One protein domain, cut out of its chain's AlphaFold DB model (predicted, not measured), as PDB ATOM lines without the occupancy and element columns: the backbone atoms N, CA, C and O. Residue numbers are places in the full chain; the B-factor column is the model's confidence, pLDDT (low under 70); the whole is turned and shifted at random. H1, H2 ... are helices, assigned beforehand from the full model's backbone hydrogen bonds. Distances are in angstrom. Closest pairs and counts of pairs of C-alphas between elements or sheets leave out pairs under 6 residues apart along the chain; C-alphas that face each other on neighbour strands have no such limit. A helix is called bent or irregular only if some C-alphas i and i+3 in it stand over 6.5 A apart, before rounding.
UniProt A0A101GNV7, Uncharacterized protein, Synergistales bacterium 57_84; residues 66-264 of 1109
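What this domain is: This is residues 66 to 264 of the 1109 residues of an uncharacterized protein of Synergistales bacterium 57_84 (UniProt A0A101GNV7). Three long helices run side by side, H5 between H4 and H7, with short H6 folded back on the later part of H5. On the other side of H4 a group of three shorter helices packs on: H1 crosses H4, H2 packs on H1, and H3 on H2. The printed part has 199 residues with seven named helices, H1 to H7 in chain order, and no named strand; the class is all helix, the named elements being helices alone. The whole is compact by its radius of gyration of the C-alphas, 18.5 A, yet elongated in outline, spanning 66 by 40 by 27 A.

Where its parts are: The longest helix by residues, H4, is residues 145 to 175, 41.2 A from first to last C-alpha, with a kink of 58 degrees near residue 156. It is irregular: C-alphas 146 and 149 are 7.3 A apart. H5, residues 188 to 216, is 39.9 A long, with a kink of 32 degrees near residue 195; it is irregular too, C-alphas 190 and 193 being 7.9 A apart. H7, residues 237 to 264, is 40.4 A long and ends at C-alpha 264 (131.860, 89.181, 123.459). H6 is residues 219 to 225, 10.1 A. H1, residues 74 to 92, is 26.6 A long and begins at C-alpha 74 (153.925, 125.560, 118.715). H2 is residues 102 to 113, 16.0 A, and H3 residues 115 to 125, 15.6 A.

How they stand to each other: H5 is the hub, touching H4, H6 and H7. H4 and H5 form a helical hairpin, opposite ways at a shallow tilt of 18 degrees; H4 touches with residues 158 to 172 alone, the closest C-alphas being those of Ser 165 and Arg 195, 4.4 A apart. H5 and H7 touch and run the same way at a shallow tilt of 8 degrees, closest at the C-alphas of Glu 207 and Leu 250, 6.9 A. H5, with residues 206 to 214 alone, touches H6 in a helical hairpin, closest at the C-alphas of Ala 210 and Leu 222, 5.4 A. H6 and H7, also a helical hairpin, only just touch, with 3 pairs of C-alphas within 8 A. H1 touches H4 at a steep tilt of 46 degrees, closest at the C-alphas of Phe 86 and Lys 170, 6.1 A. H2 touches H1 at a steep tilt of 55 degrees, closest at the C-alphas of Met 108 and Asn 87, 6.1 A. H2 touches H3 at a steep tilt of 47 degrees, closest at the C-alphas of Ala 110 and Tyr 118, 5.5 A. H3 and H4 are apart. In H1, H2, H3 and H7 every O i to N i+4 pair is within hydrogen-bond range; in H4 16 of 27 are, in H5 23 of 25, and in H6 1 of 3, beside 3 of 4 O i to N i+3 pairs.

The domain as a whole: The C-alphas of Lys 179 and Arg 264, the two farthest apart, are 66.2 A apart. The printed part has no cut. The links H3 to H4, H4 to H5 and H6 to H7 are long. Mean pLDDT of the printed part is 85.6; residues 130 to 134, 184 and 234 to 235 are under 70.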
ATOM      1  N   GLY A  66     160.414 116.555 112.273       91.25
ATOM      2  CA  GLY A  66     161.568 117.075 111.542       91.25
ATOM      3  C   GLY A  66     162.742 117.469 112.445       91.25
ATOM      4  O   GLY A  66     162.641 117.526 113.670       91.25
ATOM      5  N   GLY A  67     163.892 117.743 111.826       88.50
ATOM      6  CA  GLY A  67     165.140 118.013 112.550       88.50
ATOM      7  C   GLY A  67     165.346 119.456 113.017       88.50
ATOM      8  O   GLY A  67     166.259 119.714 113.798       88.50
ATOM      9  N   GLU A  68     164.537 120.405 112.540       90.62
ATOM     10  CA  GLU A  68     164.713 121.829 112.838       90.62
ATOM     11  C   GLU A  68     163.637 122.326 113.825       90.62
ATOM     12  O   GLU A  68     162.462 122.388 113.451       90.62
ATOM     13  N   PRO A  69     164.015 122.747 115.054       91.75
ATOM     14  CA  PRO A  69     163.051 123.143 116.085       91.75
ATOM     15  C   PRO A  69     162.110 124.293 115.712       91.75
ATOM     16  O   PRO A  69     161.010 124.396 116.249       91.75
ATOM     17  N   SER A  70     162.510 125.157 114.776       89.69
ATOM     18  CA  SER A  70     161.705 126.294 114.309       89.69
ATOM     19  C   SER A  70     160.387 125.858 113.648       89.69
ATOM     20  O   SER A  70     159.392 126.593 113.713       89.69
ATOM     21  N   PHE A  71     160.367 124.655 113.062       90.25
ATOM     22  CA  PHE A  71     159.213 124.053 112.392       90.25
ATOM     23  C   PHE A  71     158.408 123.100 113.281       90.25
ATOM     24  O   PHE A  71     157.378 122.595 112.834       90.25
ATOM     25  N   TRP A  72     158.832 122.868 114.527       94.12
ATOM     26  CA  TRP A  72     158.084 122.026 115.457       94.12
ATOM     27  C   TRP A  72     156.727 122.644 115.829       94.12
ATOM     28  O   TRP A  72     156.553 123.868 115.742       94.12
ATOM     29  N   PRO A  73     155.757 121.816 116.265       94.81
ATOM     30  CA  PRO A  73     154.483 122.286 116.799       94.81
ATOM     31  C   PRO A  73     154.671 123.351 117.882       94.81
ATOM     32  O   PRO A  73     155.611 123.279 118.670       94.81
ATOM     33  N   GLU A  74     153.766 124.334 117.920       93.12
ATOM     34  CA  GLU A  74     153.925 125.560 118.715       93.12
ATOM     35  C   GLU A  74     154.259 125.290 120.188       93.12
ATOM     36  O   GLU A  74     155.190 125.896 120.709       93.12
ATOM     37  N   GLU A  75     153.558 124.352 120.827       91.31
ATOM     38  CA  GLU A  75     153.756 124.027 122.244       91.31
ATOM     39  C   GLU A  75     155.120 123.353 122.500       91.31
ATOM     40  O   GLU A  75     155.858 123.782 123.386       91.31
ATOM     41  N   LEU A  76     155.504 122.355 121.689       93.81
ATOM     42  CA  LEU A  76     156.808 121.683 121.791       93.81
ATOM     43  C   LEU A  76     157.966 122.648 121.514       93.81
ATOM     44  O   LEU A  76     158.964 122.662 122.238       93.81
ATOM     45  N   ARG A  77     157.822 123.487 120.480       94.69
ATOM     46  CA  ARG A  77     158.789 124.537 120.151       94.69
ATOM     47  C   ARG A  77     158.937 125.514 121.309       94.69
ATOM     48  O   ARG A  77     160.058 125.818 121.695       94.69
ATOM     49  N   HIS A  78     157.827 125.972 121.881       94.31
ATOM     50  CA  HIS A  78     157.823 126.907 123.002       94.31
ATOM     51  C   HIS A  78     158.533 126.328 124.234       94.31
ATOM     52  O   HIS A  78     159.437 126.963 124.777       94.31
ATOM     53  N   ILE A  79     158.205 125.089 124.621       93.62
ATOM     54  CA  ILE A  79     158.888 124.354 125.702       93.62
ATOM     55  C   ILE A  79     160.403 124.327 125.462       93.62
ATOM     56  O   ILE A  79     161.191 124.670 126.348       93.62
ATOM     57  N   HIS A  80     160.809 123.959 124.248       94.06
ATOM     58  CA  HIS A  80     162.212 123.864 123.872       94.06
ATOM     59  C   HIS A  80     162.923 125.229 123.892       94.06
ATOM     60  O   HIS A  80     163.999 125.364 124.478       94.06
ATOM     61  N   GLU A  81     162.319 126.265 123.305       94.69
ATOM     62  CA  GLU A  81     162.875 127.620 123.238       94.69
ATOM     63  C   GLU A  81     163.064 128.235 124.627       94.69
ATOM     64  O   GLU A  81     164.113 128.827 124.894       94.69
ATOM     65  N   VAL A  82     162.101 128.052 125.537       94.44
ATOM     66  CA  VAL A  82     162.212 128.519 126.926       94.44
ATOM     67  C   VAL A  82     163.362 127.821 127.646       94.44
ATOM     68  O   VAL A  82     164.174 128.482 128.299       94.44
ATOM     69  N   GLN A  83     163.473 126.496 127.516       91.38
ATOM     70  CA  GLN A  83     164.561 125.736 128.133       91.38
ATOM     71  C   GLN A  83     165.930 126.184 127.597       91.38
ATOM     72  O   GLN A  83     166.836 126.459 128.386       91.38
ATOM     73  N   VAL A  84     166.075 126.363 126.280       94.06
ATOM     74  CA  VAL A  84     167.316 126.858 125.659       94.06
ATOM     75  C   VAL A  84     167.629 128.296 126.090       94.06
ATOM     76  O   VAL A  84     168.782 128.610 126.403       94.06
ATOM     77  N   ALA A  85     166.631 129.180 126.152       94.44
ATOM     78  CA  ALA A  85     166.808 130.560 126.602       94.44
ATOM     79  C   ALA A  85     167.261 130.625 128.068       94.44
ATOM     80  O   ALA A  85     168.202 131.356 128.397       94.44
ATOM     81  N   PHE A  86     166.642 129.818 128.936       93.56
ATOM     82  CA  PHE A  86     167.054 129.667 130.327       93.56
ATOM     83  C   PHE A  86     168.499 129.179 130.414       93.56
ATOM     84  O   PHE A  86     169.311 129.810 131.091       93.56
ATOM     85  N   ASN A  87     168.850 128.127 129.672       92.06
ATOM     86  CA  ASN A  87     170.194 127.561 129.677       92.06
ATOM     87  C   ASN A  87     171.252 128.584 129.264       92.06
ATOM     88  O   ASN A  87     172.255 128.744 129.957       92.06
ATOM     89  N   LYS A  88     171.011 129.332 128.182       92.81
ATOM     90  CA  LYS A  88     171.914 130.395 127.712       92.81
ATOM     91  C   LYS A  88     172.133 131.460 128.775       92.81
ATOM     92  O   LYS A  88     173.273 131.848 129.041       92.81
ATOM     93  N   ARG A  89     171.052 131.917 129.411       93.25
ATOM     94  CA  ARG A  89     171.121 132.932 130.466       93.25
ATOM     95  C   ARG A  89     171.814 132.404 131.722       93.25
ATOM     96  O   ARG A  89     172.626 133.116 132.309       93.25
ATOM     97  N   ALA A  90     171.526 131.168 132.120       89.00
ATOM     98  CA  ALA A  90     172.132 130.525 133.277       89.00
ATOM     99  C   ALA A  90     173.637 130.297 133.067       89.00
ATOM    100  O   ALA A  90     174.430 130.708 133.908       89.00
ATOM    101  N   LEU A  91     174.055 129.759 131.918       88.88
ATOM    102  CA  LEU A  91     175.471 129.537 131.592       88.88
ATOM    103  C   LEU A  91     176.270 130.845 131.475       88.88
ATOM    104  O   LEU A  91     177.447 130.880 131.836       88.88
ATOM    105  N   ALA A  92     175.642 131.930 131.011       88.75
ATOM    106  CA  ALA A  92     176.263 133.253 130.958       88.75
ATOM    107  C   ALA A  92     176.303 133.967 132.325       88.75
ATOM    108  O   ALA A  92     177.069 134.918 132.507       88.75
ATOM    109  N   SER A  93     175.485 133.538 133.291       87.75
ATOM    110  CA  SER A  93     175.364 134.192 134.590       87.75
ATOM    111  C   SER A  93     176.457 133.729 135.560       87.75
ATOM    112  O   SER A  93     176.542 132.541 135.885       87.75
ATOM    113  N   PRO A  94     177.245 134.646 136.155       84.38
ATOM    114  CA  PRO A  94     178.255 134.277 137.147       84.38
ATOM    115  C   PRO A  94     177.650 133.653 138.414       84.38
ATOM    116  O   PRO A  94     178.357 132.967 139.147       84.38
ATOM    117  N   LYS A  95     176.349 133.859 138.667       83.69
ATOM    118  CA  LYS A  95     175.624 133.320 139.829       83.69
ATOM    119  C   LYS A  95     175.302 131.830 139.717       83.69
ATOM    120  O   LYS A  95     175.101 131.187 140.737       83.69
ATOM    121  N   PHE A  96     175.252 131.300 138.498       82.06
ATOM    122  CA  PHE A  96     174.985 129.885 138.218       82.06
ATOM    123  C   PHE A  96     176.275 129.093 137.956       82.06
ATOM    124  O   PHE A  96     176.245 127.891 137.690       82.06
ATOM    125  N   LYS A  97     177.440 129.746 138.064       80.44
ATOM    126  CA  LYS A  97     178.739 129.102 137.882       80.44
ATOM    127  C   LYS A  97     178.939 128.004 138.932       80.44
ATOM    128  O   LYS A  97     178.883 128.274 140.129       80.44
ATOM    129  N   GLY A  98     179.197 126.781 138.468       75.12
ATOM    130  CA  GLY A  98     179.386 125.607 139.329       75.12
ATOM    131  C   GLY A  98     178.097 125.032 139.926       75.12
ATOM    132  O   GLY A  98     178.188 124.165 140.781       75.12
ATOM    133  N   GLN A  99     176.914 125.500 139.503       77.38
ATOM    134  CA  GLN A  99     175.622 124.971 139.971       77.38
ATOM    135  C   GLN A  99     175.122 123.774 139.148       77.38
ATOM    136  O   GLN A  99     174.236 123.042 139.582       77.38
ATOM    137  N   PHE A 100     175.680 123.570 137.954       79.06
ATOM    138  CA  PHE A 100     175.331 122.468 137.064       79.06
ATOM    139  C   PHE A 100     176.458 121.433 137.068       79.06
ATOM    140  O   PHE A 100     177.609 121.781 136.798       79.06
ATOM    141  N   GLY A 101     176.123 120.178 137.384       77.19
ATOM    142  CA  GLY A 101     177.044 119.043 137.257       77.19
ATOM    143  C   GLY A 101     177.305 118.687 135.790       77.19
ATOM    144  O   GLY A 101     176.662 119.235 134.891       77.19
ATOM    145  N   GLN A 102     178.229 117.755 135.537       79.81
ATOM    146  CA  GLN A 102     178.615 117.377 134.167       79.81
ATOM    147  C   GLN A 102     177.422 116.913 133.321       79.81
ATOM    148  O   GLN A 102     177.286 117.313 132.167       79.81
ATOM    149  N   GLU A 103     176.522 116.136 133.914       79.62
ATOM    150  CA  GLU A 103     175.327 115.640 133.241       79.62
ATOM    151  C   GLU A 103     174.318 116.751 132.907       79.62
ATOM    152  O   GLU A 103     173.842 116.836 131.775       79.62
ATOM    153  N   ALA A 104     174.053 117.671 133.839       80.31
ATOM    154  CA  ALA A 104     173.196 118.828 133.575       80.31
ATOM    155  C   ALA A 104     173.777 119.704 132.449       80.31
ATOM    156  O   ALA A 104     173.053 120.125 131.551       80.31
ATOM    157  N   LEU A 105     175.097 119.919 132.438       84.12
ATOM    158  CA  LEU A 105     175.777 120.639 131.358       84.12
ATOM    159  C   LEU A 105     175.700 119.896 130.017       84.12
ATOM    160  O   LEU A 105     175.528 120.539 128.978       84.12
ATOM    161  N   ALA A 106     175.799 118.565 130.026       85.19
ATOM    162  CA  ALA A 106     175.638 117.740 128.833       85.19
ATOM    163  C   ALA A 106     174.220 117.867 128.254       85.19
ATOM    164  O   ALA A 106     174.085 118.072 127.050       85.19
ATOM    165  N   LYS A 107     173.181 117.866 129.099       86.31
ATOM    166  CA  LYS A 107     171.783 118.091 128.689       86.31
ATOM    167  C   LYS A 107     171.566 119.476 128.116       86.31
ATOM    168  O   LYS A 107     171.041 119.603 127.017       86.31
ATOM    169  N   MET A 108     172.031 120.508 128.819       88.88
ATOM    170  CA  MET A 108     171.924 121.894 128.353       88.88
ATOM    171  C   MET A 108     172.623 122.083 127.000       88.88
ATOM    172  O   MET A 108     172.131 122.811 126.142       88.88
ATOM    173  N   THR A 109     173.759 121.404 126.803       88.12
ATOM    174  CA  THR A 109     174.504 121.417 125.539       88.12
ATOM    175  C   THR A 109     173.777 120.644 124.440       88.12
ATOM    176  O   THR A 109     173.708 121.136 123.316       88.12
ATOM    177  N   ALA A 110     173.233 119.463 124.745       88.62
ATOM    178  CA  ALA A 110     172.464 118.651 123.806       88.62
ATOM    179  C   ALA A 110     171.192 119.383 123.360       88.62
ATOM    180  O   ALA A 110     170.967 119.510 122.168       88.62
ATOM    181  N   GLN A 111     170.444 119.994 124.283       89.44
ATOM    182  CA  GLN A 111     169.271 120.816 123.962       89.44
ATOM    183  C   GLN A 111     169.571 121.914 122.936       89.44
ATOM    184  O   GLN A 111     168.729 122.208 122.100       89.44
ATOM    185  N   GLU A 112     170.754 122.529 122.970       88.81
ATOM    186  CA  GLU A 112     171.110 123.560 121.990       88.81
ATOM    187  C   GLU A 112     171.705 122.991 120.692       88.81
ATOM    188  O   GLU A 112     171.428 123.514 119.611       88.81
ATOM    189  N   LYS A 113     172.571 121.976 120.782       89.88
ATOM    190  CA  LYS A 113     173.396 121.511 119.651       89.88
ATOM    191  C   LYS A 113     172.831 120.299 118.917       89.88
ATOM    192  O   LYS A 113     173.145 120.123 117.745       89.88
ATOM    193  N   ASP A 114     172.055 119.479 119.608       92.62
ATOM    194  CA  ASP A 114     171.408 118.272 119.100       92.62
ATOM    195  C   ASP A 114     170.003 118.132 119.720       92.62
ATOM    196  O   ASP A 114     169.762 117.303 120.606       92.62
ATOM    197  N   PRO A 115     169.066 119.003 119.311       92.62
ATOM    198  CA  PRO A 115     167.754 119.088 119.936       92.62
ATOM    199  C   PRO A 115     166.924 117.815 119.694       92.62
ATOM    200  O   PRO A 115     166.164 117.412 120.569       92.62
ATOM    201  N   VAL A 116     167.114 117.142 118.552       93.75
ATOM    202  CA  VAL A 116     166.470 115.857 118.239       93.75
ATOM    203  C   VAL A 116     167.020 114.745 119.128       93.75
ATOM    204  O   VAL A 116     166.234 114.025 119.744       93.75
ATOM    205  N   GLY A 117     168.347 114.614 119.243       91.38
ATOM    206  CA  GLY A 117     168.959 113.609 120.110       91.38
ATOM    207  C   GLY A 117     168.601 113.820 121.581       91.38
ATOM    208  O   GLY A 117     168.341 112.852 122.293       91.38
ATOM    209  N   TYR A 118     168.486 115.076 122.029       93.56
ATOM    210  CA  TYR A 118     167.997 115.392 123.372       93.56
ATOM    211  C   TYR A 118     166.582 114.846 123.616       93.56
ATOM    212  O   TYR A 118     166.393 114.060 124.542       93.56
ATOM    213  N   TRP A 119     165.605 115.214 122.780       93.50
ATOM    214  CA  TRP A 119     164.215 114.780 122.966       93.50
ATOM    215  C   TRP A 119     164.027 113.272 122.777       93.50
ATOM    216  O   TRP A 119     163.244 112.664 123.502       93.50
ATOM    217  N   SER A 120     164.789 112.660 121.870       93.25
ATOM    218  CA  SER A 120     164.771 111.207 121.664       93.25
ATOM    219  C   SER A 120     165.270 110.464 122.903       93.25
ATOM    220  O   SER A 120     164.676 109.466 123.303       93.25
ATOM    221  N   ARG A 121     166.300 110.989 123.582       91.00
ATOM    222  CA  ARG A 121     166.737 110.453 124.878       91.00
ATOM    223  C   ARG A 121     165.697 110.677 125.972       91.00
ATOM    224  O   ARG A 121     165.359 109.725 126.656       91.00
ATOM    225  N   CYS A 122     165.100 111.869 126.076       90.56
ATOM    226  CA  CYS A 122     164.009 112.103 127.033       90.56
ATOM    227  C   CYS A 122     162.881 111.074 126.897       90.56
ATOM    228  O   CYS A 122     162.389 110.572 127.901       90.56
ATOM    229  N   LEU A 123     162.509 110.729 125.664       90.62
ATOM    230  CA  LEU A 123     161.492 109.721 125.377       90.62
ATOM    231  C   LEU A 123     161.949 108.286 125.658       90.62
ATOM    232  O   LEU A 123     161.113 107.461 126.010       90.62
ATOM    233  N   HIS A 124     163.237 107.983 125.509       88.38
ATOM    234  CA  HIS A 124     163.800 106.644 125.691       88.38
ATOM    235  C   HIS A 124     164.037 106.286 127.168       88.38
ATOM    236  O   HIS A 124     163.476 105.318 127.672       88.38
ATOM    237  N   ASP A 125     164.875 107.058 127.863       82.38
ATOM    238  CA  ASP A 125     165.375 106.752 129.212       82.38
ATOM    239  C   ASP A 125     164.967 107.802 130.258       82.38
ATOM    240  O   ASP A 125     165.421 107.741 131.395       82.38
ATOM    241  N   GLY A 126     164.126 108.776 129.893       82.88
ATOM    242  CA  GLY A 126     163.709 109.835 130.812       82.88
ATOM    243  C   GLY A 126     164.804 110.861 131.116       82.88
ATOM    244  O   GLY A 126     164.625 111.685 132.009       82.88
ATOM    245  N   TRP A 127     165.912 110.899 130.355       81.31
ATOM    246  CA  TRP A 127     167.092 111.744 130.624       81.31
ATOM    247  C   TRP A 127     166.811 113.253 130.777       81.31
ATOM    248  O   TRP A 127     167.664 113.997 131.252       81.31
ATOM    249  N   GLY A 128     165.634 113.756 130.400       74.69
ATOM    250  CA  GLY A 128     165.229 115.153 130.617       74.69
ATOM    251  C   GLY A 128     164.181 115.381 131.707       74.69
ATOM    252  O   GLY A 128     163.836 116.538 131.941       74.69
ATOM    253  N   PHE A 129     163.674 114.324 132.346       75.19
ATOM    254  CA  PHE A 129     162.482 114.338 133.202       75.19
ATOM    255  C   PHE A 129     162.777 114.050 134.686       75.19
ATOM    256  O   PHE A 129     161.900 113.673 135.450       75.19
ATOM    257  N   GLU A 130     164.009 114.259 135.133       59.84
ATOM    258  CA  GLU A 130     164.456 113.902 136.492       59.84
ATOM    259  C   GLU A 130     163.847 114.755 137.614       59.84
ATOM    260  O   GLU A 130     163.977 114.415 138.784       59.84
ATOM    261  N   GLU A 131     163.189 115.870 137.278       53.84
ATOM    262  CA  GLU A 131     162.417 116.664 138.246       53.84
ATOM    263  C   GLU A 131     161.070 115.991 138.613       53.84
ATOM    264  O   GLU A 131     160.391 116.455 139.529       53.84
ATOM    265  N   TRP A 132     160.700 114.885 137.948       55.66
ATOM    266  CA  TRP A 132     159.539 114.048 138.263       55.66
ATOM    267  C   TRP A 132     159.983 112.744 138.956       55.66
ATOM    268  O   TRP A 132     160.809 112.003 138.430       55.66
ATOM    269  N   PHE A 133     159.406 112.425 140.123       43.84
ATOM    270  CA  PHE A 133     159.719 111.202 140.899       43.84
ATOM    271  C   PHE A 133     159.294 109.895 140.185       43.84
ATOM    272  O   PHE A 133     159.699 108.813 140.601       43.84
ATOM    273  N   ASN A 134     158.462 109.994 139.142       63.62
ATOM    274  CA  ASN A 134     158.077 108.920 138.226       63.62
ATOM    275  C   ASN A 134     157.784 109.556 136.854       63.62
ATOM    276  O   ASN A 134     156.826 110.315 136.743       63.62
ATOM    277  N   HIS A 135     158.627 109.314 135.848       75.88
ATOM    278  CA  HIS A 135     158.492 109.910 134.509       75.88
ATOM    279  C   HIS A 135     158.055 108.902 133.443       75.88
ATOM    280  O   HIS A 135     158.007 109.238 132.259       75.88
ATOM    281  N   ASP A 136     157.771 107.657 133.828       77.94
ATOM    282  CA  ASP A 136     157.511 106.564 132.890       77.94
ATOM    283  C   ASP A 136     156.306 106.865 131.990       77.94
ATOM    284  O   ASP A 136     156.327 106.540 130.798       77.94
ATOM    285  N   HIS A 137     155.313 107.601 132.507       84.44
ATOM    286  CA  HIS A 137     154.130 108.031 131.760       84.44
ATOM    287  C   HIS A 137     154.464 108.926 130.557       84.44
ATOM    288  O   HIS A 137     153.725 108.907 129.573       84.44
ATOM    289  N   LEU A 138     155.597 109.638 130.587       87.62
ATOM    290  CA  LEU A 138     156.073 110.532 129.519       87.62
ATOM    291  C   LEU A 138     156.971 109.839 128.484       87.62
ATOM    292  O   LEU A 138     157.275 110.429 127.445       87.62
ATOM    293  N   THR A 139     157.422 108.617 128.762       87.69
ATOM    294  CA  THR A 139     158.403 107.891 127.941       87.69
ATOM    295  C   THR A 139     157.742 106.884 127.001       87.69
ATOM    296  O   THR A 139     156.576 106.529 127.163       87.69
ATOM    297  N   VAL A 140     158.497 106.357 126.036       84.62
ATOM    298  CA  VAL A 140     158.056 105.227 125.200       84.62
ATOM    299  C   VAL A 140     158.234 103.873 125.893       84.62
ATOM    300  O   VAL A 140     158.051 102.827 125.267       84.62
ATOM    301  N   GLN A 141     158.586 103.856 127.183       72.94
ATOM    302  CA  GLN A 141     158.612 102.614 127.942       72.94
ATOM    303  C   GLN A 141     157.220 101.973 127.900       72.94
ATOM    304  O   GLN A 141     156.195 102.658 128.002       72.94
ATOM    305  N   ARG A 142     157.195 100.654 127.675       70.19
ATOM    306  CA  ARG A 142     155.975  99.845 127.493       70.19
ATOM    307  C   ARG A 142     155.147 100.192 126.246       70.19
ATOM    308  O   ARG A 142     154.034  99.698 126.095       70.19
ATOM    309  N   VAL A 143     155.687 100.987 125.316       77.25
ATOM    310  CA  VAL A 143     155.089 101.191 123.988       77.25
ATOM    311  C   VAL A 143     155.622 100.119 123.030       77.25
ATOM    312  O   VAL A 143     156.835 100.037 122.824       77.25
ATOM    313  N   PRO A 144     154.752  99.304 122.409       73.69
ATOM    314  CA  PRO A 144     155.160  98.389 121.347       73.69
ATOM    315  C   PRO A 144     155.848  99.139 120.198       73.69
ATOM    316  O   PRO A 144     155.347 100.179 119.770       73.69
ATOM    317  N   ARG A 145     156.936  98.592 119.629       75.31
ATOM    318  CA  ARG A 145     157.668  99.215 118.500       75.31
ATOM    319  C   ARG A 145     156.750  99.618 117.342       75.31
ATOM    320  O   ARG A 145     156.864 100.718 116.817       75.31
ATOM    321  N   ALA A 146     155.777  98.776 117.007       70.69
ATOM    322  CA  ALA A 146     154.821  99.049 115.935       70.69
ATOM    323  C   ALA A 146     153.845 100.207 116.226       70.69
ATOM    324  O   ALA A 146     153.257 100.767 115.304       70.69
ATOM    325  N   LEU A 147     153.676 100.588 117.495       78.56
ATOM    326  CA  LEU A 147     152.869 101.739 117.899       78.56
ATOM    327  C   LEU A 147     153.707 103.006 118.080       78.56
ATOM    328  O   LEU A 147     153.133 104.046 118.385       78.56
ATOM    329  N   LEU A 148     155.028 102.966 117.870       85.00
ATOM    330  CA  LEU A 148     155.915 104.106 118.105       85.00
ATOM    331  C   LEU A 148     155.512 105.340 117.284       85.00
ATOM    332  O   LEU A 148     155.367 106.423 117.844       85.00
ATOM    333  N   ASP A 149     155.247 105.177 115.987       86.06
ATOM    334  CA  ASP A 149     154.806 106.277 115.117       86.06
ATOM    335  C   ASP A 149     153.469 106.883 115.582       86.06
ATOM    336  O   ASP A 149     153.293 108.104 115.595       86.06
ATOM    337  N   ARG A 150     152.524 106.032 116.001       87.44
ATOM    338  CA  ARG A 150     151.222 106.472 116.519       87.44
ATOM    339  C   ARG A 150     151.355 107.144 117.876       87.44
ATOM    340  O   ARG A 150     150.740 108.179 118.101       87.44
ATOM    341  N   PHE A 151     152.193 106.614 118.762       90.31
ATOM    342  CA  PHE A 151     152.516 107.237 120.040       90.31
ATOM    343  C   PHE A 151     153.095 108.637 119.825       90.31
ATOM    344  O   PHE A 151     152.624 109.592 120.445       90.31
ATOM    345  N   MET A 152     154.053 108.776 118.901       92.56
ATOM    346  CA  MET A 152     154.637 110.069 118.549       92.56
ATOM    347  C   MET A 152     153.583 111.043 118.034       92.56
ATOM    348  O   MET A 152     153.649 112.212 118.387       92.56
ATOM    349  N   ALA A 153     152.617 110.593 117.236       91.38
ATOM    350  CA  ALA A 153     151.600 111.460 116.643       91.38
ATOM    351  C   ALA A 153     150.412 111.780 117.569       91.38
ATOM    352  O   ALA A 153     149.841 112.865 117.472       91.38
ATOM    353  N   GLU A 154     150.010 110.849 118.437       92.50
ATOM    354  CA  GLU A 154     148.732 110.903 119.163       92.50
ATOM    355  C   GLU A 154     148.896 111.067 120.682       92.50
ATOM    356  O   GLU A 154     148.051 111.703 121.310       92.50
ATOM    357  N   VAL A 155     149.970 110.532 121.279       92.00
ATOM    358  CA  VAL A 155     150.164 110.499 122.744       92.00
ATOM    359  C   VAL A 155     151.209 111.507 123.208       92.00
ATOM    360  O   VAL A 155     150.934 112.280 124.122       92.00
ATOM    361  N   PHE A 156     152.375 111.567 122.559       93.50
ATOM    362  CA  PHE A 156     153.416 112.538 122.910       93.50
ATOM    363  C   PHE A 156     152.925 114.004 122.889       93.50
ATOM    364  O   PHE A 156     153.286 114.763 123.785       93.50
ATOM    365  N   PRO A 157     152.024 114.431 121.982       94.75
ATOM    366  CA  PRO A 157     151.445 115.771 122.057       94.75
ATOM    367  C   PRO A 157     150.639 116.056 123.329       94.75
ATOM    368  O   PRO A 157     150.532 117.212 123.736       94.75
ATOM    369  N   LEU A 158     150.070 115.025 123.965       94.19
ATOM    370  CA  LEU A 158     149.377 115.176 125.246       94.19
ATOM    371  C   LEU A 158     150.390 115.497 126.347       94.19
ATOM    372  O   LEU A 158     150.169 116.413 127.140       94.19
ATOM    373  N   THR A 159     151.530 114.796 126.349       91.69
ATOM    374  CA  THR A 159     152.564 114.910 127.389       91.69
ATOM    375  C   THR A 159     153.223 116.283 127.428       91.69
ATOM    376  O   THR A 159     153.698 116.699 128.482       91.69
ATOM    377  N   TRP A 160     153.184 117.050 126.332       93.44
ATOM    378  CA  TRP A 160     153.661 118.437 126.317       93.44
ATOM    379  C   TRP A 160     153.013 119.281 127.406       93.44
ATOM    380  O   TRP A 160     153.663 120.185 127.933       93.44
ATOM    381  N   ARG A 161     151.757 118.987 127.775       91.94
ATOM    382  CA  ARG A 161     151.092 119.755 128.821       91.94
ATOM    383  C   ARG A 161     151.684 119.505 130.197       91.94
ATOM    384  O   ARG A 161     151.909 120.469 130.922       91.94
ATOM    385  N   ASP A 162     151.979 118.254 130.521       90.12
ATOM    386  CA  ASP A 162     152.676 117.933 131.760       90.12
ATOM    387  C   ASP A 162     154.115 118.463 131.728       90.12
ATOM    388  O   ASP A 162     154.529 119.183 132.630       90.12
ATOM    389  N   ILE A 163     154.843 118.271 130.624       90.25
ATOM    390  CA  ILE A 163     156.212 118.791 130.473       90.25
ATOM    391  C   ILE A 163     156.262 120.314 130.678       90.25
ATOM    392  O   ILE A 163     157.191 120.840 131.299       90.25
ATOM    393  N   ARG A 164     155.245 121.040 130.199       89.31
ATOM    394  CA  ARG A 164     155.108 122.486 130.404       89.31
ATOM    395  C   ARG A 164     154.961 122.870 131.876       89.31
ATOM    396  O   ARG A 164     155.416 123.956 132.240       89.31
ATOM    397  N   SER A 165     154.415 121.997 132.724       87.19
ATOM    398  CA  SER A 165     154.305 122.241 134.164       87.19
ATOM    399  C   SER A 165     155.679 122.610 134.754       87.19
ATOM    400  O   SER A 165     155.831 123.631 135.420       87.19
ATOM    401  N   VAL A 166     156.733 121.883 134.392       79.50
ATOM    402  CA  VAL A 166     158.106 122.143 134.854       79.50
ATOM    403  C   VAL A 166     158.747 123.363 134.172       79.50
ATOM    404  O   VAL A 166     159.639 124.019 134.717       79.50
ATOM    405  N   VAL A 167     158.267 123.748 132.989       88.62
ATOM    406  CA  VAL A 167     158.792 124.896 132.233       88.62
ATOM    407  C   VAL A 167     158.385 126.240 132.846       88.62
ATOM    408  O   VAL A 167     159.174 127.184 132.764       88.62
ATOM    409  N   HIS A 168     157.238 126.339 133.532       90.44
ATOM    410  CA  HIS A 168     156.760 127.598 134.144       90.44
ATOM    411  C   HIS A 168     157.778 128.249 135.080       90.44
ATOM    412  O   HIS A 168     157.887 129.474 135.136       90.44
ATOM    413  N   VAL A 169     158.564 127.446 135.802       88.44
ATOM    414  CA  VAL A 169     159.623 127.957 136.685       88.44
ATOM    415  C   VAL A 169     160.683 128.695 135.862       88.44
ATOM    416  O   VAL A 169     161.094 129.803 136.206       88.44
ATOM    417  N   LYS A 170     161.087 128.118 134.725       90.38
ATOM    418  CA  LYS A 170     162.079 128.701 133.811       90.38
ATOM    419  C   LYS A 170     161.536 129.957 133.129       90.38
ATOM    420  O   LYS A 170     162.272 130.936 133.029       90.38
ATOM    421  N   GLU A 171     160.264 129.964 132.728       93.06
ATOM    422  CA  GLU A 171     159.586 131.155 132.194       93.06
ATOM    423  C   GLU A 171     159.596 132.298 133.207       93.06
ATOM    424  O   GLU A 171     160.098 133.384 132.914       93.06
ATOM    425  N   PHE A 172     159.142 132.023 134.432       92.25
ATOM    426  CA  PHE A 172     159.140 132.996 135.517       92.25
ATOM    427  C   PHE A 172     160.545 133.555 135.763       92.25
ATOM    428  O   PHE A 172     160.739 134.767 135.851       92.25
ATOM    429  N   MET A 173     161.557 132.682 135.819       90.81
ATOM    430  CA  MET A 173     162.946 133.088 136.028       90.81
ATOM    431  C   MET A 173     163.505 133.935 134.876       90.81
ATOM    432  O   MET A 173     164.303 134.844 135.121       90.81
ATOM    433  N   LEU A 174     163.107 133.675 133.630       93.31
ATOM    434  CA  LEU A 174     163.542 134.453 132.470       93.31
ATOM    435  C   LEU A 174     163.021 135.896 132.490       93.31
ATOM    436  O   LEU A 174     163.711 136.782 131.986       93.31
ATOM    437  N   GLU A 175     161.887 136.159 133.137       92.00
ATOM    438  CA  GLU A 175     161.340 137.513 133.317       92.00
ATOM    439  C   GLU A 175     162.019 138.300 134.452       92.00
ATOM    440  O   GLU A 175     161.910 139.528 134.532       92.00
ATOM    441  N   LEU A 176     162.761 137.621 135.332       91.94
ATOM    442  CA  LEU A 176     163.425 138.262 136.464       91.94
ATOM    443  C   LEU A 176     164.579 139.162 136.020       91.94
ATOM    444  O   LEU A 176     165.316 138.875 135.073       91.94
ATOM    445  N   SER A 177     164.818 140.232 136.781       90.94
ATOM    446  CA  SER A 177     166.033 141.042 136.633       90.94
ATOM    447  C   SER A 177     167.290 140.241 137.006       90.94
ATOM    448  O   SER A 177     167.229 139.318 137.817       90.94
ATOM    449  N   ASP A 178     168.469 140.633 136.511       86.12
ATOM    450  CA  ASP A 178     169.737 139.937 136.821       86.12
ATOM    451  C   ASP A 178     170.045 139.857 138.323       86.12
ATOM    452  O   ASP A 178     170.752 138.958 138.783       86.12
ATOM    453  N   LYS A 179     169.508 140.784 139.128       84.06
ATOM    454  CA  LYS A 179     169.626 140.741 140.592       84.06
ATOM    455  C   LYS A 179     168.793 139.617 141.201       84.06
ATOM    456  O   LYS A 179     169.275 138.981 142.134       84.06
ATOM    457  N   GLN A 180     167.603 139.378 140.664       85.06
ATOM    458  CA  GLN A 180     166.649 138.383 141.147       85.06
ATOM    459  C   GLN A 180     166.883 137.000 140.535       85.06
ATOM    460  O   GLN A 180     166.529 136.028 141.172       85.06
ATOM    461  N   PHE A 181     167.533 136.889 139.375       89.69
ATOM    462  CA  PHE A 181     167.897 135.610 138.754       89.69
ATOM    463  C   PHE A 181     169.042 134.919 139.528       89.69
ATOM    464  O   PHE A 181     170.225 135.171 139.282       89.69
ATOM    465  N   VAL A 182     168.692 134.105 140.530       84.31
ATOM    466  CA  VAL A 182     169.609 133.335 141.403       84.31
ATOM    467  C   VAL A 182     169.155 131.870 141.520       84.31
ATOM    468  O   VAL A 182     167.951 131.650 141.454       84.31
ATOM    469  N   PRO A 183     170.067 130.893 141.710       72.00
ATOM    470  CA  PRO A 183     169.751 129.454 141.708       72.00
ATOM    471  C   PRO A 183     168.959 128.937 142.925       72.00
ATOM    472  O   PRO A 183     168.201 127.993 142.770       72.00
ATOM    473  N   TYR A 184     169.096 129.543 144.112       66.44
ATOM    474  CA  TYR A 184     168.400 129.111 145.337       66.44
ATOM    475  C   TYR A 184     167.294 130.106 145.696       66.44
ATOM    476  O   TYR A 184     167.591 131.207 146.173       66.44
ATOM    477  N   ASN A 185     166.035 129.761 145.419       71.75
ATOM    478  CA  ASN A 185     164.877 130.597 145.738       71.75
ATOM    479  C   ASN A 185     163.571 129.787 145.730       71.75
ATOM    480  O   ASN A 185     163.528 128.667 145.240       71.75
ATOM    481  N   ASP A 186     162.496 130.407 146.203       78.56
ATOM    482  CA  ASP A 186     161.143 129.853 146.255       78.56
ATOM    483  C   ASP A 186     160.346 130.177 144.971       78.56
ATOM    484  O   ASP A 186     159.280 130.794 145.013       78.56
ATOM    485  N   TYR A 187     160.910 129.881 143.792       82.62
ATOM    486  CA  TYR A 187     160.226 130.152 142.514       82.62
ATOM    487  C   TYR A 187     159.098 129.166 142.239       82.62
ATOM    488  O   TYR A 187     158.069 129.562 141.697       82.62
ATOM    489  N   ASP A 188     159.264 127.916 142.664       79.25
ATOM    490  CA  ASP A 188     158.265 126.865 142.503       79.25
ATOM    491  C   ASP A 188     156.930 127.249 143.146       79.25
ATOM    492  O   ASP A 188     155.883 127.084 142.517       79.25
ATOM    493  N   SER A 189     156.940 127.880 144.330       83.31
ATOM    494  CA  SER A 189     155.704 128.356 144.968       83.31
ATOM    495  C   SER A 189     154.982 129.442 144.167       83.31
ATOM    496  O   SER A 189     153.768 129.594 144.298       83.31
ATOM    497  N   LYS A 190     155.690 130.205 143.319       86.94
ATOM    498  CA  LYS A 190     155.101 131.286 142.504       86.94
ATOM    499  C   LYS A 190     154.325 130.775 141.305       86.94
ATOM    500  O   LYS A 190     153.449 131.486 140.819       86.94
ATOM    501  N   VAL A 191     154.637 129.569 140.847       89.00
ATOM    502  CA  VAL A 191     154.001 128.948 139.682       89.00
ATOM    503  C   VAL A 191     153.219 127.683 140.038       89.00
ATOM    504  O   VAL A 191     152.628 127.072 139.155       89.00
ATOM    505  N   LEU A 192     153.153 127.313 141.321       85.44
ATOM    506  CA  LEU A 192     152.535 126.078 141.814       85.44
ATOM    507  C   LEU A 192     151.111 125.849 141.282       85.44
ATOM    508  O   LEU A 192     150.801 124.758 140.809       85.44
ATOM    509  N   ASP A 193     150.261 126.881 141.291       88.19
ATOM    510  CA  ASP A 193     148.879 126.785 140.796       88.19
ATOM    511  C   ASP A 193     148.804 126.532 139.281       88.19
ATOM    512  O   ASP A 193     147.876 125.877 138.804       88.19
ATOM    513  N   LEU A 194     149.771 127.049 138.511       89.94
ATOM    514  CA  LEU A 194     149.876 126.788 137.073       89.94
ATOM    515  C   LEU A 194     150.333 125.350 136.822       89.94
ATOM    516  O   LEU A 194     149.753 124.674 135.977       89.94
ATOM    517  N   ARG A 195     151.296 124.860 137.611       88.19
ATOM    518  CA  ARG A 195     151.790 123.478 137.529       88.19
ATOM    519  C   ARG A 195     150.688 122.462 137.818       88.19
ATOM    520  O   ARG A 195     150.449 121.583 136.998       88.19
ATOM    521  N   LYS A 196     149.958 122.634 138.927       90.00
ATOM    522  CA  LYS A 196     148.827 121.759 139.291       90.00
ATOM    523  C   LYS A 196     147.747 121.742 138.214       90.00
ATOM    524  O   LYS A 196     147.228 120.683 137.876       90.00
ATOM    525  N   ARG A 197     147.427 122.911 137.646       92.75
ATOM    526  CA  ARG A 197     146.452 123.024 136.553       92.75
ATOM    527  C   ARG A 197     146.897 122.254 135.310       92.75
ATOM    528  O   ARG A 197     146.058 121.642 134.657       92.75
ATOM    529  N   ASP A 198     148.181 122.301 134.981       92.38
ATOM    530  CA  ASP A 198     148.718 121.632 133.800       92.38
ATOM    531  C   ASP A 198     148.718 120.110 133.946       92.38
ATOM    532  O   ASP A 198     148.254 119.441 133.026       92.38
ATOM    533  N   VAL A 199     149.089 119.582 135.117       90.19
ATOM    534  CA  VAL A 199     148.985 118.143 135.430       90.19
ATOM    535  C   VAL A 199     147.525 117.669 135.405       90.19
ATOM    536  O   VAL A 199     147.198 116.673 134.763       90.19
ATOM    537  N   GLN A 200     146.596 118.423 136.012       91.25
ATOM    538  CA  GLN A 200     145.162 118.096 135.949       91.25
ATOM    539  C   GLN A 200     144.625 118.089 134.516       91.25
ATOM    540  O   GLN A 200     143.820 117.229 134.148       91.25
ATOM    541  N   MET A 201     145.036 119.069 133.708       94.06
ATOM    542  CA  MET A 201     144.590 119.157 132.325       94.06
ATOM    543  C   MET A 201     145.202 118.045 131.476       94.06
ATOM    544  O   MET A 201     144.486 117.467 130.666       94.06
ATOM    545  N   TYR A 202     146.468 117.694 131.701       93.81
ATOM    546  CA  TYR A 202     147.105 116.535 131.086       93.81
ATOM    547  C   TYR A 202     146.330 115.243 131.379       93.81
ATOM    548  O   TYR A 202     145.886 114.577 130.445       93.81
ATOM    549  N   ASN A 203     146.057 114.942 132.651       94.00
ATOM    550  CA  ASN A 203     145.297 113.746 133.020       94.00
ATOM    551  C   ASN A 203     143.884 113.748 132.418       94.00
ATOM    552  O   ASN A 203     143.410 112.719 131.940       94.00
ATOM    553  N   SER A 204     143.231 114.913 132.362       94.25
ATOM    554  CA  SER A 204     141.933 115.056 131.688       94.25
ATOM    555  C   SER A 204     142.033 114.775 130.181       94.25
ATOM    556  O   SER A 204     141.166 114.111 129.622       94.25
ATOM    557  N   MET A 205     143.105 115.225 129.519       95.31
ATOM    558  CA  MET A 205     143.361 114.940 128.103       95.31
ATOM    559  C   MET A 205     143.633 113.451 127.851       95.31
ATOM    560  O   MET A 205     143.184 112.923 126.835       95.31
ATOM    561  N   VAL A 206     144.324 112.764 128.768       94.62
ATOM    562  CA  VAL A 206     144.532 111.306 128.706       94.62
ATOM    563  C   VAL A 206     143.200 110.564 128.839       94.62
ATOM    564  O   VAL A 206     142.921 109.660 128.053       94.62
ATOM    565  N   GLU A 207     142.329 110.975 129.764       93.88
ATOM    566  CA  GLU A 207     140.983 110.400 129.881       93.88
ATOM    567  C   GLU A 207     140.134 110.655 128.628       93.88
ATOM    568  O   GLU A 207     139.481 109.739 128.131       93.88
ATOM    569  N   GLU A 208     140.166 111.865 128.063       94.69
ATOM    570  CA  GLU A 208     139.474 112.180 126.807       94.69
ATOM    571  C   GLU A 208     140.002 111.359 125.620       94.69
ATOM    572  O   GLU A 208     139.222 110.943 124.756       94.69
ATOM    573  N   ALA A 209     141.314 111.110 125.567       94.00
ATOM    574  CA  ALA A 209     141.921 110.232 124.574       94.00
ATOM    575  C   ALA A 209     141.443 108.785 124.760       94.00
ATOM    576  O   ALA A 209     140.996 108.167 123.796       94.00
ATOM    577  N   ALA A 210     141.424 108.278 125.996       91.50
ATOM    578  CA  ALA A 210     140.889 106.955 126.304       91.50
ATOM    579  C   ALA A 210     139.410 106.813 125.903       91.50
ATOM    580  O   ALA A 210     139.032 105.820 125.288       91.50
ATOM    581  N   GLU A 211     138.569 107.816 126.170       91.12
ATOM    582  CA  GLU A 211     137.161 107.822 125.743       91.12
ATOM    583  C   GLU A 211     137.009 107.776 124.222       91.12
ATOM    584  O   GLU A 211     136.125 107.094 123.693       91.12
ATOM    585  N   ARG A 212     137.878 108.494 123.505       92.31
ATOM    586  CA  ARG A 212     137.923 108.460 122.042       92.31
ATOM    587  C   ARG A 212     138.299 107.066 121.548       92.31
ATOM    588  O   ARG A 212     137.563 106.510 120.740       92.31
ATOM    589  N   TYR A 213     139.359 106.472 122.093       88.94
ATOM    590  CA  TYR A 213     139.790 105.124 121.725       88.94
ATOM    591  C   TYR A 213     138.727 104.064 122.043       88.94
ATOM    592  O   TYR A 213     138.474 103.189 121.219       88.94
ATOM    593  N   ILE A 214     138.012 104.180 123.168       83.00
ATOM    594  CA  ILE A 214     136.862 103.314 123.484       83.00
ATOM    595  C   ILE A 214     135.769 103.457 122.422       83.00
ATOM    596  O   ILE A 214     135.244 102.459 121.928       83.00
ATOM    597  N   LYS A 215     135.410 104.693 122.062       84.00
ATOM    598  CA  LYS A 215     134.357 104.968 121.078       84.00
ATOM    599  C   LYS A 215     134.714 104.448 119.684       84.00
ATOM    600  O   LYS A 215     133.834 103.952 118.979       84.00
ATOM    601  N   ASP A 216     135.985 104.547 119.317       80.12
ATOM    602  CA  ASP A 216     136.498 104.145 118.011       80.12
ATOM    603  C   ASP A 216     136.866 102.642 117.963       80.12
ATOM    604  O   ASP A 216     137.165 102.108 116.894       80.12
ATOM    605  N   ASN A 217     136.745 101.926 119.093       72.56
ATOM    606  CA  ASN A 217     137.199 100.541 119.288       72.56
ATOM    607  C   ASN A 217     138.693 100.358 118.962       72.56
ATOM    608  O   ASN A 217     139.091  99.359 118.359       72.56
ATOM    609  N   ASP A 218     139.512 101.343 119.329       78.25
ATOM    610  CA  ASP A 218     140.969 101.311 119.217       78.25
ATOM    611  C   ASP A 218     141.578 100.797 120.526       78.25
ATOM    612  O   ASP A 218     142.062 101.543 121.379       78.25
ATOM    613  N   PHE A 219     141.485  99.484 120.718       76.44
ATOM    614  CA  PHE A 219     141.951  98.836 121.943       76.44
ATOM    615  C   PHE A 219     143.471  98.929 122.117       76.44
ATOM    616  O   PHE A 219     143.948  98.969 123.250       76.44
ATOM    617  N   LEU A 220     144.221  99.012 121.012       76.69
ATOM    618  CA  LEU A 220     145.680  99.117 121.023       76.69
ATOM    619  C   LEU A 220     146.133 100.407 121.699       76.69
ATOM    620  O   LEU A 220     146.953 100.368 122.614       76.69
ATOM    621  N   MET A 221     145.556 101.544 121.307       83.69
ATOM    622  CA  MET A 221     145.884 102.818 121.943       83.69
ATOM    623  C   MET A 221     145.261 102.955 123.332       83.69
ATOM    624  O   MET A 221     145.865 103.573 124.208       83.69
ATOM    625  N   LEU A 222     144.089 102.353 123.568       84.62
ATOM    626  CA  LEU A 222     143.424 102.381 124.873       84.62
ATOM    627  C   LEU A 222     144.275 101.748 125.983       84.62
ATOM    628  O   LEU A 222     144.352 102.306 127.075       84.62
ATOM    629  N   LEU A 223     144.920 100.612 125.701       79.12
ATOM    630  CA  LEU A 223     145.763  99.898 126.668       79.12
ATOM    631  C   LEU A 223     146.985 100.711 127.104       79.12
ATOM    632  O   LEU A 223     147.469 100.530 128.217       79.12
ATOM    633  N   LEU A 224     147.449 101.643 126.269       83.25
ATOM    634  CA  LEU A 224     148.536 102.537 126.650       83.25
ATOM    635  C   LEU A 224     148.081 103.559 127.699       83.25
ATOM    636  O   LEU A 224     148.910 104.001 128.481       83.25
ATOM    637  N   MET A 225     146.799 103.942 127.739       87.62
ATOM    638  CA  MET A 225     146.330 105.135 128.465       87.62
ATOM    639  C   MET A 225     146.391 105.022 129.987       87.62
ATOM    640  O   MET A 225     146.667 106.021 130.646       87.62
ATOM    641  N   SER A 226     146.159 103.836 130.560       80.75
ATOM    642  CA  SER A 226     146.193 103.655 132.020       80.75
ATOM    643  C   SER A 226     147.570 103.946 132.617       80.75
ATOM    644  O   SER A 226     147.653 104.392 133.756       80.75
ATOM    645  N   GLU A 227     148.634 103.740 131.842       82.19
ATOM    646  CA  GLU A 227     150.016 104.022 132.246       82.19
ATOM    647  C   GLU A 227     150.456 105.456 131.918       82.19
ATOM    648  O   GLU A 227     151.565 105.849 132.266       82.19
ATOM    649  N   ARG A 228     149.613 106.249 131.236       88.94
ATOM    650  CA  ARG A 228     149.927 107.644 130.883       88.94
ATOM    651  C   ARG A 228     149.386 108.661 131.872       88.94
ATOM    652  O   ARG A 228     149.711 109.830 131.726       88.94
ATOM    653  N   ILE A 229     148.591 108.268 132.861       87.69
ATOM    654  CA  ILE A 229     148.160 109.211 133.896       87.69
ATOM    655  C   ILE A 229     149.333 109.528 134.822       87.69
ATOM    656  O   ILE A 229     149.963 108.616 135.355       87.69
ATOM    657  N   ASP A 230     149.581 110.819 135.047       87.50
ATOM    658  CA  ASP A 230     150.479 111.255 136.110       87.50
ATOM    659  C   ASP A 230     149.769 111.071 137.455       87.50
ATOM    660  O   ASP A 230     148.709 111.654 137.707       87.50
ATOM    661  N   SER A 231     150.334 110.218 138.300       83.69
ATOM    662  CA  SER A 231     149.773 109.857 139.596       83.69
ATOM    663  C   SER A 231     150.528 110.468 140.773       83.69
ATOM    664  O   SER A 231     150.256 110.080 141.907       83.69
ATOM    665  N   ASN A 232     151.513 111.335 140.531       77.50
ATOM    666  CA  ASN A 232     152.497 111.698 141.540       77.50
ATOM    667  C   ASN A 232     152.532 113.205 141.804       77.50
ATOM    668  O   ASN A 232     152.591 114.019 140.885       77.50
ATOM    669  N   TRP A 233     152.541 113.588 143.082       79.00
ATOM    670  CA  TRP A 233     152.776 114.973 143.464       79.00
ATOM    671  C   TRP A 233     153.377 115.109 144.864       79.00
ATOM    672  O   TRP A 233     152.709 114.907 145.874       79.00
ATOM    673  N   VAL A 234     154.624 115.574 144.944       62.66
ATOM    674  CA  VAL A 234     155.329 115.731 146.222       62.66
ATOM    675  C   VAL A 234     154.919 117.033 146.924       62.66
ATOM    676  O   VAL A 234     155.013 118.125 146.361       62.66
ATOM    677  N   GLY A 235     154.498 116.930 148.190       65.00
ATOM    678  CA  GLY A 235     154.239 118.081 149.069       65.00
ATOM    679  C   GLY A 235     152.789 118.584 149.118       65.00
ATOM    680  O   GLY A 235     152.528 119.594 149.771       65.00
ATOM    681  N   ASP A 236     151.842 117.895 148.469       77.12
ATOM    682  CA  ASP A 236     150.394 118.119 148.627       77.12
ATOM    683  C   ASP A 236     149.624 116.794 148.519       77.12
ATOM    684  O   ASP A 236     149.141 116.424 147.449       77.12
ATOM    685  N   GLU A 237     149.485 116.104 149.656       79.00
ATOM    686  CA  GLU A 237     148.811 114.801 149.770       79.00
ATOM    687  C   GLU A 237     147.372 114.826 149.230       79.00
ATOM    688  O   GLU A 237     146.884 113.840 148.680       79.00
ATOM    689  N   SER A 238     146.670 115.956 149.376       83.12
ATOM    690  CA  SER A 238     145.280 116.077 148.927       83.12
ATOM    691  C   SER A 238     145.174 116.093 147.405       83.12
ATOM    692  O   SER A 238     144.251 115.515 146.829       83.12
ATOM    693  N   PHE A 239     146.141 116.738 146.755       85.50
ATOM    694  CA  PHE A 239     146.224 116.788 145.311       85.50
ATOM    695  C   PHE A 239     146.712 115.450 144.747       85.50
ATOM    696  O   PHE A 239     146.068 114.920 143.845       85.50
ATOM    697  N   GLU A 240     147.750 114.854 145.335       85.62
ATOM    698  CA  GLU A 240     148.250 113.525 144.960       85.62
ATOM    699  C   GLU A 240     147.155 112.449 145.047       85.62
ATOM    700  O   GLU A 240     146.927 111.707 144.090       85.62
ATOM    701  N   ALA A 241     146.381 112.426 146.140       84.38
ATOM    702  CA  ALA A 241     145.252 111.508 146.290       84.38
ATOM    703  C   ALA A 241     144.205 111.666 145.171       84.38
ATOM    704  O   ALA A 241     143.650 110.670 144.705       84.38
ATOM    705  N   SER A 242     143.962 112.898 144.703       89.62
ATOM    706  CA  SER A 242     143.038 113.150 143.589       89.62
ATOM    707  C   SER A 242     143.554 112.608 142.249       89.62
ATOM    708  O   SER A 242     142.761 112.104 141.452       89.62
ATOM    709  N   LEU A 243     144.873 112.645 142.020       88.31
ATOM    710  CA  LEU A 243     145.506 112.075 140.826       88.31
ATOM    711  C   LEU A 243     145.447 110.540 140.858       88.31
ATOM    712  O   LEU A 243     145.080 109.912 139.865       88.31
ATOM    713  N   LEU A 244     145.722 109.935 142.019       86.81
ATOM    714  CA  LEU A 244     145.621 108.486 142.228       86.81
ATOM    715  C   LEU A 244     144.191 107.964 142.032       86.81
ATOM    716  O   LEU A 244     143.992 106.906 141.430       86.81
ATOM    717  N   GLU A 245     143.180 108.701 142.500       88.56
ATOM    718  CA  GLU A 245     141.772 108.353 142.277       88.56
ATOM    719  C   GLU A 245     141.414 108.382 140.782       88.56
ATOM    720  O   GLU A 245     140.751 107.468 140.282       88.56
ATOM    721  N   GLN A 246     141.901 109.386 140.047       88.38
ATOM    722  CA  GLN A 246     141.708 109.493 138.601       88.38
ATOM    723  C   GLN A 246     142.392 108.338 137.847       88.38
ATOM    724  O   GLN A 246     141.759 107.696 137.005       88.38
ATOM    725  N   ALA A 247     143.638 108.006 138.207       86.25
ATOM    726  CA  ALA A 247     144.380 106.870 137.653       86.25
ATOM    727  C   ALA A 247     143.630 105.546 137.851       86.25
ATOM    728  O   ALA A 247     143.424 104.776 136.909       86.25
ATOM    729  N   LYS A 248     143.152 105.310 139.079       87.56
ATOM    730  CA  LYS A 248     142.384 104.115 139.430       87.56
ATOM    731  C   LYS A 248     141.093 104.018 138.618       87.56
ATOM    732  O   LYS A 248     140.809 102.962 138.057       87.56
ATOM    733  N   ARG A 249     140.344 105.119 138.499       90.81
ATOM    734  CA  ARG A 249     139.097 105.173 137.724       90.81
ATOM    735  C   ARG A 249     139.320 104.838 136.249       90.81
ATOM    736  O   ARG A 249     138.526 104.092 135.673       90.81
ATOM    737  N   LEU A 250     140.373 105.381 135.633       87.75
ATOM    738  CA  LEU A 250     140.689 105.071 134.239       87.75
ATOM    739  C   LEU A 250     141.095 103.602 134.079       87.75
ATOM    740  O   LEU A 250     140.595 102.939 133.176       87.75
ATOM    741  N   SER A 251     141.941 103.081 134.971       84.75
ATOM    742  CA  SER A 251     142.372 101.678 134.949       84.75
ATOM    743  C   SER A 251     141.189 100.706 135.069       84.75
ATOM    744  O   SER A 251     141.022  99.820 134.231       84.75
ATOM    745  N   GLU A 252     140.280 100.934 136.026       87.25
ATOM    746  CA  GLU A 252     139.048 100.145 136.183       87.25
ATOM    747  C   GLU A 252     138.163 100.204 134.930       87.25
ATOM    748  O   GLU A 252     137.581  99.198 134.513       87.25
ATOM    749  N   LYS A 253     138.078 101.376 134.295       87.56
ATOM    750  CA  LYS A 253     137.311 101.567 133.065       87.56
ATOM    751  C   LYS A 253     137.923 100.828 131.874       87.56
ATOM    752  O   LYS A 253     137.185 100.159 131.150       87.56
ATOM    753  N   VAL A 254     139.239 100.931 131.674       83.88
ATOM    754  CA  VAL A 254     139.968 100.204 130.621       83.88
ATOM    755  C   VAL A 254     139.786  98.701 130.818       83.88
ATOM    756  O   VAL A 254     139.364  98.017 129.885       83.88
ATOM    757  N   GLN A 255     139.971  98.203 132.045       82.69
ATOM    758  CA  GLN A 255     139.770  96.793 132.372       82.69
ATOM    759  C   GLN A 255     138.338  96.335 132.073       82.69
ATOM    760  O   GLN A 255     138.139  95.284 131.467       82.69
ATOM    761  N   GLY A 256     137.332  97.141 132.431       82.56
ATOM    762  CA  GLY A 256     135.931  96.848 132.131       82.56
ATOM    763  C   GLY A 256     135.639  96.724 130.630       82.56
ATOM    764  O   GLY A 256     134.871  95.850 130.227       82.56
ATOM    765  N   VAL A 257     136.272  97.553 129.794       82.88
ATOM    766  CA  VAL A 257     136.140  97.491 128.327       82.88
ATOM    767  C   VAL A 257     136.846  96.260 127.754       82.88
ATOM    768  O   VAL A 257     136.262  95.564 126.923       82.88
ATOM    769  N   VAL A 258     138.061  95.951 128.218       77.31
ATOM    770  CA  VAL A 258     138.825  94.766 127.787       77.31
ATOM    771  C   VAL A 258     138.095  93.475 128.174       77.31
ATOM    772  O   VAL A 258     137.928  92.590 127.339       77.31
ATOM    773  N   SER A 259     137.568  93.394 129.399       79.44
ATOM    774  CA  SER A 259     136.758  92.253 129.847       79.44
ATOM    775  C   SER A 259     135.457  92.102 129.048       79.44
ATOM    776  O   SER A 259     135.033  90.984 128.760       79.44
ATOM    777  N   ASP A 260     134.804  93.205 128.657       82.25
ATOM    778  CA  ASP A 260     133.621  93.135 127.791       82.25
ATOM    779  C   ASP A 260     133.971  92.661 126.372       82.25
ATOM    780  O   ASP A 260     133.217  91.884 125.785       82.25
ATOM    781  N   MET A 261     135.119  93.083 125.832       79.19
ATOM    782  CA  MET A 261     135.626  92.612 124.542       79.19
ATOM    783  C   MET A 261     135.878  91.096 124.556       79.19
ATOM    784  O   MET A 261     135.364  90.399 123.680       79.19
ATOM    785  N   ASP A 262     136.609  90.588 125.553       79.25
ATOM    786  CA  ASP A 262     136.862  89.151 125.741       79.25
ATOM    787  C   ASP A 262     135.547  88.370 125.869       79.25
ATOM    788  O   ASP A 262     135.266  87.457 125.092       79.25
ATOM    789  N   ARG A 263     134.635  88.823 126.739       83.25
ATOM    790  CA  ARG A 263     133.313  88.201 126.905       83.25
ATOM    791  C   ARG A 263     132.524  88.113 125.593       83.25
ATOM    792  O   ARG A 263     131.876  87.093 125.334       83.25
ATOM    793  N   ARG A 264     132.535  89.170 124.771       83.94
ATOM    794  CA  ARG A 264     131.860  89.181 123.459       83.94
ATOM    795  C   ARG A 264     132.517  88.210 122.486       83.94
ATOM    796  O   ARG A 264     131.793  87.511 121.780       83.94
TER     797      ARG A 264